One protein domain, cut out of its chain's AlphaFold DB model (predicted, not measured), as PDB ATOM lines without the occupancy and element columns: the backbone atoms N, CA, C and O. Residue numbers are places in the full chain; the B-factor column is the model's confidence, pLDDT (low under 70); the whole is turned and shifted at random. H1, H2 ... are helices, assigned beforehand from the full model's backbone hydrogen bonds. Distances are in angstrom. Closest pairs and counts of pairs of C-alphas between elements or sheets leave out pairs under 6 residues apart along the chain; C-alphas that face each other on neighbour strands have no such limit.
ATOM      1  N   GLY A   2     132.971  -7.292  62.035       83.88
ATOM      2  CA  GLY A   2     132.540  -6.499  63.184       83.88
ATOM      3  C   GLY A   2     131.076  -6.701  63.482       83.88
ATOM      4  O   GLY A   2     130.234  -6.308  62.688       83.88
ATOM      5  N   SER A   3     130.793  -7.320  64.628       85.38
ATOM      6  CA  SER A   3     129.437  -7.525  65.157       85.38
ATOM      7  C   SER A   3     129.251  -6.880  66.537       85.38
ATOM      8  O   SER A   3     128.453  -7.353  67.346       85.38
ATOM      9  N   GLY A   4     130.036  -5.839  66.837       87.31
ATOM     10  CA  GLY A   4     129.738  -4.916  67.937       87.31
ATOM     11  C   GLY A   4     128.557  -4.007  67.581       87.31
ATOM     12  O   GLY A   4     127.982  -4.142  66.503       87.31
ATOM     13  N   SER A   5     128.224  -3.048  68.446       87.81
ATOM     14  CA  SER A   5     127.056  -2.164  68.273       87.81
ATOM     15  C   SER A   5     126.990  -1.489  66.897       87.81
ATOM     16  O   SER A   5     125.963  -1.571  66.235       87.81
ATOM     17  N   ALA A   6     128.093  -0.901  66.423       88.44
ATOM     18  CA  ALA A   6     128.147  -0.263  65.104       88.44
ATOM     19  C   ALA A   6     127.913  -1.256  63.953       88.44
ATOM     20  O   ALA A   6     127.185  -0.960  63.011       88.44
ATOM     21  N   GLY A   7     128.503  -2.453  64.040       92.12
ATOM     22  CA  GLY A   7     128.335  -3.500  63.029       92.12
ATOM     23  C   GLY A   7     126.912  -4.043  62.962       92.12
ATOM     24  O   GLY A   7     126.393  -4.262  61.872       92.12
ATOM     25  N   ILE A   8     126.272  -4.207  64.122       95.00
ATOM     26  CA  ILE A   8     124.862  -4.586  64.213       95.00
ATOM     27  C   ILE A   8     123.964  -3.470  63.682       95.00
ATOM     28  O   ILE A   8     123.093  -3.760  62.878       95.00
ATOM     29  N   GLY A   9     124.206  -2.208  64.048       93.69
ATOM     30  CA  GLY A   9     123.409  -1.080  63.557       93.69
ATOM     31  C   GLY A   9     123.451  -0.942  62.033       93.69
ATOM     32  O   GLY A   9     122.414  -0.792  61.401       93.69
ATOM     33  N   VAL A  10     124.634  -1.084  61.420       92.69
ATOM     34  CA  VAL A  10     124.762  -1.097  59.951       92.69
ATOM     35  C   VAL A  10     124.030  -2.292  59.334       92.69
ATOM     36  O   VAL A  10     123.390  -2.142  58.295       92.69
ATOM     37  N   ALA A  11     124.110  -3.475  59.952       95.38
ATOM     38  CA  ALA A  11     123.376  -4.647  59.483       95.38
ATOM     39  C   ALA A  11     121.855  -4.439  59.575       95.38
ATOM     40  O   ALA A  11     121.163  -4.761  58.616       95.38
ATOM     41  N   ASP A  12     121.367  -3.839  60.666       95.75
ATOM     42  CA  ASP A  12     119.954  -3.516  60.880       95.75
ATOM     43  C   ASP A  12     119.454  -2.541  59.802       95.75
ATOM     44  O   ASP A  12     118.475  -2.846  59.129       95.75
ATOM     45  N   SER A  13     120.175  -1.448  59.522       95.06
ATOM     46  CA  SER A  13     119.780  -0.498  58.465       95.06
ATOM     47  C   SER A  13     119.776  -1.118  57.062       95.06
ATOM     48  O   SER A  13     118.899  -0.830  56.250       95.06
ATOM     49  N   LEU A  14     120.747  -1.984  56.750       95.75
ATOM     50  CA  LEU A  14     120.768  -2.702  55.470       95.75
ATOM     51  C   LEU A  14     119.643  -3.737  55.380       95.75
ATOM     52  O   LEU A  14     119.083  -3.945  54.307       95.75
ATOM     53  N   TRP A  15     119.326  -4.404  56.488       96.75
ATOM     54  CA  TRP A  15     118.230  -5.359  56.563       96.75
ATOM     55  C   TRP A  15     116.882  -4.658  56.371       96.75
ATOM     56  O   TRP A  15     116.090  -5.119  55.554       96.75
ATOM     57  N   GLU A  16     116.660  -3.518  57.030       96.44
ATOM     58  CA  GLU A  16     115.474  -2.674  56.839       96.44
ATOM     59  C   GLU A  16     115.322  -2.244  55.377       96.44
ATOM     60  O   GLU A  16     114.237  -2.363  54.812       96.44
ATOM     61  N   ALA A  17     116.414  -1.817  54.735       96.50
ATOM     62  CA  ALA A  17     116.400  -1.444  53.323       96.50
ATOM     63  C   ALA A  17     116.046  -2.623  52.401       96.50
ATOM     64  O   ALA A  17     115.291  -2.445  51.452       96.50
ATOM     65  N   LEU A  18     116.553  -3.828  52.683       96.94
ATOM     66  CA  LEU A  18     116.216  -5.035  51.922       96.94
ATOM     67  C   LEU A  18     114.749  -5.441  52.100       96.94
ATOM     68  O   LEU A  18     114.112  -5.850  51.137       96.94
ATOM     69  N   VAL A  19     114.211  -5.329  53.315       97.38
ATOM     70  CA  VAL A  19     112.792  -5.609  53.584       97.38
ATOM     71  C   VAL A  19     111.891  -4.571  52.911       97.38
ATOM     72  O   VAL A  19     110.847  -4.926  52.372       97.38
ATOM     73  N   ALA A  20     112.304  -3.302  52.891       97.00
ATOM     74  CA  ALA A  20     111.615  -2.248  52.148       97.00
ATOM     75  C   ALA A  20     111.663  -2.455  50.621       97.00
ATOM     76  O   ALA A  20     110.808  -1.921  49.919       97.00
ATOM     77  N   ASP A  21     112.625  -3.238  50.123       96.00
ATOM     78  CA  ASP A  21     112.760  -3.679  48.726       96.00
ATOM     79  C   ASP A  21     112.099  -5.059  48.489       96.00
ATOM     80  O   ASP A  21     112.567  -5.870  47.692       96.00
ATOM     81  N   ASP A  22     111.016  -5.341  49.222       96.69
ATOM     82  CA  ASP A  22     110.140  -6.518  49.100       96.69
ATOM     83  C   ASP A  22     110.760  -7.891  49.445       96.69
ATOM     84  O   ASP A  22     110.160  -8.937  49.169       96.69
ATOM     85  N   LEU A  23     111.922  -7.947  50.109       97.38
ATOM     86  CA  LEU A  23     112.426  -9.217  50.648       97.38
ATOM     87  C   LEU A  23     111.718  -9.584  51.954       97.38
ATOM     88  O   LEU A  23     111.505  -8.758  52.841       97.38
ATOM     89  N   SER A  24     111.461 -10.879  52.144       97.12
ATOM     90  CA  SER A  24     111.066 -11.379  53.465       97.12
ATOM     91  C   SER A  24     112.184 -11.161  54.491       97.12
ATOM     92  O   SER A  24     113.369 -11.228  54.158       97.12
ATOM     93  N   GLU A  25     111.828 -10.984  55.767       94.75
ATOM     94  CA  GLU A  25     112.825 -10.790  56.827       94.75
ATOM     95  C   GLU A  25     113.864 -11.919  56.874       94.75
ATOM     96  O   GLU A  25     115.057 -11.670  57.066       94.75
ATOM     97  N   THR A  26     113.414 -13.162  56.686       93.44
ATOM     98  CA  THR A  26     114.270 -14.352  56.669       93.44
ATOM     99  C   THR A  26     115.223 -14.332  55.482       93.44
ATOM    100  O   THR A  26     116.417 -14.583  55.656       93.44
ATOM    101  N   GLU A  27     114.728 -14.005  54.285       95.50
ATOM    102  CA  GLU A  27     115.576 -13.911  53.100       95.50
ATOM    103  C   GLU A  27     116.609 -12.796  53.258       95.50
ATOM    104  O   GLU A  27     117.797 -13.040  53.038       95.50
ATOM    105  N   ALA A  28     116.187 -11.612  53.707       96.44
ATOM    106  CA  ALA A  28     117.076 -10.487  53.948       96.44
ATOM    107  C   ALA A  28     118.194 -10.872  54.931       96.44
ATOM    108  O   ALA A  28     119.371 -10.755  54.592       96.44
ATOM    109  N   ARG A  29     117.858 -11.443  56.100       94.56
ATOM    110  CA  ARG A  29     118.851 -11.895  57.100       94.56
ATOM    111  C   ARG A  29     119.801 -12.962  56.563       94.56
ATOM    112  O   ARG A  29     120.986 -12.953  56.894       94.56
ATOM    113  N   SER A  30     119.324 -13.841  55.681       95.19
ATOM    114  CA  SER A  30     120.155 -14.881  55.064       95.19
ATOM    115  C   SER A  30     121.293 -14.324  54.188       95.19
ATOM    116  O   SER A  30     122.224 -15.068  53.867       95.19
ATOM    117  N   ARG A  31     121.264 -13.037  53.817       96.69
ATOM    118  CA  ARG A  31     122.311 -12.386  53.014       96.69
ATOM    119  C   ARG A  31     123.482 -11.850  53.853       96.69
ATOM    120  O   ARG A  31     124.513 -11.493  53.288       96.69
ATOM    121  N   PHE A  32     123.366 -11.829  55.184       97.81
ATOM    122  CA  PHE A  32     124.363 -11.235  56.082       97.81
ATOM    123  C   PHE A  32     125.320 -12.264  56.685       97.81
ATOM    124  O   PHE A  32     124.900 -13.225  57.318       97.81
ATOM    125  N   TRP A  33     126.625 -12.009  56.586       97.94
ATOM    126  CA  TRP A  33     127.673 -12.877  57.133       97.94
ATOM    127  C   TRP A  33     128.546 -12.082  58.107       97.94
ATOM    128  O   TRP A  33     129.535 -11.453  57.725       97.94
ATOM    129  N   LEU A  34     128.139 -12.050  59.378       97.38
ATOM    130  CA  LEU A  34     128.833 -11.288  60.416       97.38
ATOM    131  C   LEU A  34     129.941 -12.128  61.054       97.38
ATOM    132  O   LEU A  34     129.773 -13.313  61.318       97.38
ATOM    133  N   ILE A  35     131.079 -11.491  61.320       95.25
ATOM    134  CA  ILE A  35     132.279 -12.124  61.883       95.25
ATOM    135  C   ILE A  35     132.782 -11.252  63.031       95.25
ATOM    136  O   ILE A  35     132.859 -10.026  62.880       95.25
ATOM    137  N   ASN A  36     133.138 -11.876  64.155       92.88
ATOM    138  CA  ASN A  36     133.811 -11.243  65.292       92.88
ATOM    139  C   ASN A  36     135.095 -11.998  65.674       92.88
ATOM    140  O   ASN A  36     135.568 -12.844  64.922       92.88
ATOM    141  N   SER A  37     135.679 -11.693  66.835       89.75
ATOM    142  CA  SER A  37     136.901 -12.353  67.322       89.75
ATOM    143  C   SER A  37     136.767 -13.879  67.461       89.75
ATOM    144  O   SER A  37     137.760 -14.593  67.320       89.75
ATOM    145  N   GLY A  38     135.552 -14.385  67.686       91.88
ATOM    146  CA  GLY A  38     135.225 -15.813  67.701       91.88
ATOM    147  C   GLY A  38     134.870 -16.400  66.327       91.88
ATOM    148  O   GLY A  38     134.372 -17.517  66.269       91.88
ATOM    149  N   GLY A  39     135.091 -15.667  65.229       94.81
ATOM    150  CA  GLY A  39     134.778 -16.088  63.858       94.81
ATOM    151  C   GLY A  39     133.358 -15.735  63.410       94.81
ATOM    152  O   GLY A  39     132.711 -14.849  63.980       94.81
ATOM    153  N   LEU A  40     132.889 -16.405  62.354       97.44
ATOM    154  CA  LEU A  40     131.529 -16.272  61.816       97.44
ATOM    155  C   LEU A  40     130.464 -16.506  62.901       97.44
ATOM    156  O   LEU A  40     130.593 -17.398  63.742       97.44
ATOM    157  N   LEU A  41     129.394 -15.710  62.878       97.50
ATOM    158  CA  LEU A  41     128.219 -15.944  63.716       97.50
ATOM    159  C   LEU A  41     127.410 -17.116  63.147       97.50
ATOM    160  O   LEU A  41     126.936 -17.051  62.014       97.50
ATOM    161  N   HIS A  42     127.218 -18.171  63.939       97.06
ATOM    162  CA  HIS A  42     126.371 -19.308  63.581       97.06
ATOM    163  C   HIS A  42     125.575 -19.817  64.787       97.06
ATOM    164  O   HIS A  42     125.930 -19.531  65.929       97.06
ATOM    165  N   SER A  43     124.488 -20.553  64.546       96.31
ATOM    166  CA  SER A  43     123.483 -20.896  65.567       96.31
ATOM    167  C   SER A  43     123.995 -21.779  66.713       96.31
ATOM    168  O   SER A  43     123.408 -21.779  67.789       96.31
ATOM    169  N   GLU A  44     125.090 -22.514  66.506       94.88
ATOM    170  CA  GLU A  44     125.749 -23.313  67.557       94.88
ATOM    171  C   GLU A  44     126.658 -22.489  68.478       94.88
ATOM    172  O   GLU A  44     127.109 -22.995  69.505       94.88
ATOM    173  N   ARG A  45     126.942 -21.221  68.148       94.81
ATOM    174  CA  ARG A  45     127.713 -20.358  69.043       94.81
ATOM    175  C   ARG A  45     126.884 -19.983  70.265       94.81
ATOM    176  O   ARG A  45     125.815 -19.380  70.165       94.81
ATOM    177  N   THR A  46     127.405 -20.313  71.440       94.75
ATOM    178  CA  THR A  46     126.744 -20.060  72.726       94.75
ATOM    179  C   THR A  46     127.063 -18.681  73.301       94.75
ATOM    180  O   THR A  46     126.322 -18.204  74.156       94.75
ATOM    181  N   ASP A  47     128.095 -18.011  72.789       95.00
ATOM    182  CA  ASP A  47     128.631 -16.736  73.276       95.00
ATOM    183  C   ASP A  47     127.976 -15.486  72.652       95.00
ATOM    184  O   ASP A  47     128.406 -14.365  72.912       95.00
ATOM    185  N   LEU A  48     126.940 -15.662  71.824       96.50
ATOM    186  CA  LEU A  48     126.301 -14.570  71.085       96.50
ATOM    187  C   LEU A  48     125.281 -13.794  71.928       96.50
ATOM    188  O   LEU A  48     124.428 -14.404  72.591       96.50
ATOM    189  N   SER A  49     125.306 -12.462  71.810       96.19
ATOM    190  CA  SER A  49     124.228 -11.592  72.305       96.19
ATOM    191  C   SER A  49     122.919 -11.827  71.539       96.19
ATOM    192  O   SER A  49     122.914 -12.440  70.468       96.19
ATOM    193  N   GLU A  50     121.796 -11.339  72.064       95.06
ATOM    194  CA  GLU A  50     120.497 -11.449  71.387       95.06
ATOM    195  C   GLU A  50     120.525 -10.777  70.008       95.06
ATOM    196  O   GLU A  50     120.095 -11.358  69.011       95.06
ATOM    197  N   GLU A  51     121.139  -9.598  69.917       95.44
ATOM    198  CA  GLU A  51     121.239  -8.852  68.671       95.44
ATOM    199  C   GLU A  51     122.095  -9.583  67.635       95.44
ATOM    200  O   GLU A  51     121.759  -9.580  66.451       95.44
ATOM    201  N   GLN A  52     123.170 -10.243  68.080       96.44
ATOM    202  CA  GLN A  52     124.051 -11.051  67.235       96.44
ATOM    203  C   GLN A  52     123.367 -12.324  66.733       96.44
ATOM    204  O   GLN A  52     123.573 -12.713  65.582       96.44
ATOM    205  N   ARG A  53     122.524 -12.960  67.559       96.56
ATOM    206  CA  ARG A  53     121.777 -14.171  67.171       96.56
ATOM    207  C   ARG A  53     120.851 -13.930  65.984       96.56
ATOM    208  O   ARG A  53     120.677 -14.843  65.184       96.56
ATOM    209  N   ARG A  54     120.329 -12.709  65.807       95.25
ATOM    210  CA  ARG A  54     119.502 -12.334  64.642       95.25
ATOM    211  C   ARG A  54     120.219 -12.533  63.302       95.25
ATOM    212  O   ARG A  54     119.554 -12.784  62.303       95.25
ATOM    213  N   TYR A  55     121.550 -12.454  63.298       97.19
ATOM    214  CA  TYR A  55     122.409 -12.592  62.118       97.19
ATOM    215  C   TYR A  55     123.234 -13.886  62.109       97.19
ATOM    216  O   TYR A  55     124.102 -14.063  61.251       97.19
ATOM    217  N   ALA A  56     123.003 -14.781  63.071       97.31
ATOM    218  CA  ALA A  56     123.699 -16.053  63.131       97.31
ATOM    219  C   ALA A  56     123.225 -16.970  61.998       97.31
ATOM    220  O   ALA A  56     122.031 -17.208  61.826       97.31
ATOM    221  N   GLN A  57     124.176 -17.509  61.240       97.81
ATOM    222  CA  GLN A  57     123.875 -18.457  60.178       97.81
ATOM    223  C   GLN A  57     123.450 -19.817  60.749       97.81
ATOM    224  O   GLN A  57     124.036 -20.273  61.737       97.81
ATOM    225  N   PRO A  58     122.465 -20.497  60.139       96.88
ATOM    226  CA  PRO A  58     122.133 -21.870  60.498       96.88
ATOM    227  C   PRO A  58     123.359 -22.792  60.418       96.88
ATOM    228  O   PRO A  58     124.179 -22.672  59.503       96.88
ATOM    229  N   ALA A  59     123.506 -23.692  61.392       95.69
ATOM    230  CA  ALA A  59     124.670 -24.573  61.512       95.69
ATOM    231  C   ALA A  59     124.881 -25.479  60.290       95.69
ATOM    232  O   ALA A  59     126.009 -25.662  59.837       95.69
ATOM    233  N   ASP A  60     123.795 -25.989  59.715       96.81
ATOM    234  CA  ASP A  60     123.786 -26.798  58.497       96.81
ATOM    235  C   ASP A  60     124.335 -26.029  57.285       96.81
ATOM    236  O   ASP A  60     125.126 -26.570  56.510       96.81
ATOM    237  N   ARG A  61     124.013 -24.734  57.167       96.12
ATOM    238  CA  ARG A  61     124.509 -23.866  56.088       96.12
ATOM    239  C   ARG A  61     126.025 -23.666  56.136       96.12
ATOM    240  O   ARG A  61     126.648 -23.437  55.100       96.12
ATOM    241  N   VAL A  62     126.619 -23.758  57.325       97.19
ATOM    242  CA  VAL A  62     128.060 -23.559  57.547       97.19
ATOM    243  C   VAL A  62     128.812 -24.853  57.858       97.19
ATOM    244  O   VAL A  62     130.019 -24.815  58.082       97.19
ATOM    245  N   ALA A  63     128.143 -26.008  57.830       95.12
ATOM    246  CA  ALA A  63     128.722 -27.292  58.227       95.12
ATOM    247  C   ALA A  63     129.975 -27.668  57.415       95.12
ATOM    248  O   ALA A  63     130.919 -28.240  57.952       95.12
ATOM    249  N   ASN A  64     130.008 -27.293  56.130       95.19
ATOM    250  CA  ASN A  64     131.108 -27.592  55.204       95.19
ATOM    251  C   ASN A  64     132.148 -26.461  55.082       95.19
ATOM    252  O   ASN A  64     132.959 -26.459  54.144       95.19
ATOM    253  N   PHE A  65     132.094 -25.455  55.956       97.06
ATOM    254  CA  PHE A  65     133.085 -24.384  55.981       97.06
ATOM    255  C   PHE A  65     134.330 -24.879  56.732       97.06
ATOM    256  O   PHE A  65     134.188 -25.574  57.741       97.06
ATOM    257  N   PRO A  66     135.548 -24.554  56.258       94.62
ATOM    258  CA  PRO A  66     136.758 -24.831  57.015       94.62
ATOM    259  C   PRO A  66     136.688 -24.199  58.406       94.62
ATOM    260  O   PRO A  66     136.070 -23.150  58.600       94.62
ATOM    261  N   ARG A  67     137.327 -24.860  59.370       92.19
ATOM    262  CA  ARG A  67     137.482 -24.370  60.735       92.19
ATOM    263  C   ARG A  67     138.953 -24.397  61.102       92.19
ATOM    264  O   ARG A  67     139.667 -25.343  60.764       92.19
ATOM    265  N   THR A  68     139.397 -23.378  61.815       86.50
ATOM    266  CA  THR A  68     140.744 -23.333  62.379       86.50
ATOM    267  C   THR A  68     140.950 -24.474  63.380       86.50
ATOM    268  O   THR A  68     140.064 -24.808  64.169       86.50
ATOM    269  N   LEU A  69     142.148 -25.062  63.394       82.06
ATOM    270  CA  LEU A  69     142.465 -26.163  64.312       82.06
ATOM    271  C   LEU A  69     142.529 -25.707  65.777       82.06
ATOM    272  O   LEU A  69     142.154 -26.453  66.676       82.06
ATOM    273  N   GLU A  70     142.994 -24.480  66.015       78.12
ATOM    274  CA  GLU A  70     143.255 -23.964  67.361       78.12
ATOM    275  C   GLU A  70     141.969 -23.643  68.136       78.12
ATOM    276  O   GLU A  70     141.857 -23.968  69.314       78.12
ATOM    277  N   ASN A  71     140.980 -23.025  67.483       78.56
ATOM    278  CA  ASN A  71     139.777 -22.521  68.151       78.56
ATOM    279  C   ASN A  71     138.464 -22.829  67.418       78.56
ATOM    280  O   ASN A  71     137.427 -22.281  67.782       78.56
ATOM    281  N   HIS A  72     138.490 -23.726  66.424       85.94
ATOM    282  CA  HIS A  72     137.304 -24.259  65.741       85.94
ATOM    283  C   HIS A  72     136.385 -23.183  65.129       85.94
ATOM    284  O   HIS A  72     135.191 -23.419  64.896       85.94
ATOM    285  N   ARG A  73     136.940 -22.002  64.836       93.25
ATOM    286  CA  ARG A  73     136.205 -20.872  64.266       93.25
ATOM    287  C   ARG A  73     136.306 -20.866  62.747       93.25
ATOM    288  O   ARG A  73     137.249 -21.406  62.179       93.25
ATOM    289  N   ILE A  74     135.332 -20.228  62.114       96.38
ATOM    290  CA  ILE A  74     135.313 -19.980  60.670       96.38
ATOM    291  C   ILE A  74     135.803 -18.544  60.458       96.38
ATOM    292  O   ILE A  74     135.144 -17.605  60.921       96.38
ATOM    293  N   ASP A  75     136.949 -18.372  59.799       95.44
ATOM    294  CA  ASP A  75     137.571 -17.060  59.593       95.44
ATOM    295  C   ASP A  75     137.030 -16.353  58.334       95.44
ATOM    296  O   ASP A  75     136.371 -16.953  57.484       95.44
TER     297      ASP A  75
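AT A GLANCE: This is residues 2 to 75 of the 173 residues of the protein "Malic_M domain-containing protein" of Acidobacteria bacterium (UniProt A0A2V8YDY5). One long helix, H1, borders a body made mostly of loops; the short H2 folds back from its end, and residues 31 to 49 loop through the middle. H3 is near H1, H4 is on the side away from it, and residues 63 to 75 loop at the end far from Asp 22. The 74 printed residues hold four helices, H1 to H4 in order, and no named strand: all helix, with 30 residues in named elements. The whole is compact, radius of gyration of the C-alphas 12.7 A, but elongated, spanning 41 by 25 by 17 A.

IN THESE COORDINATES: H1, residues 5 to 20, measures 22.3 A from C-alpha 5 at (127.056, -2.164, 68.273). H2 is residues 25 to 30, 8.6 A. H3 is residues 50 to 53; H4, residues 59 to 62, ends at C-alpha (128.060, -23.559, 57.547).

HOW THE PARTS SIT: H1, with residues 15 to 19 alone, touches H2, the C-alphas of Trp 15 and Ala 28 closest at 5.9 A, at a steep tilt of 57 degrees, opposite ways. H1 and H3 are close but not clearly touching, closest C-alphas Ile 8 and Glu 51, 7.2 A. H4 is apart from H1, H2 and H3. Every O i to N i+4 pair in H1 and H2 is within hydrogen-bond range; H3 and H4 are too short for one.

THE WHOLE: The C-alphas farthest apart, Asp 22 and Glu 70, are 41.6 A apart. The H2 to H3 link is long. The printed part has no cut, and no printed residue is under 70 in pLDDT.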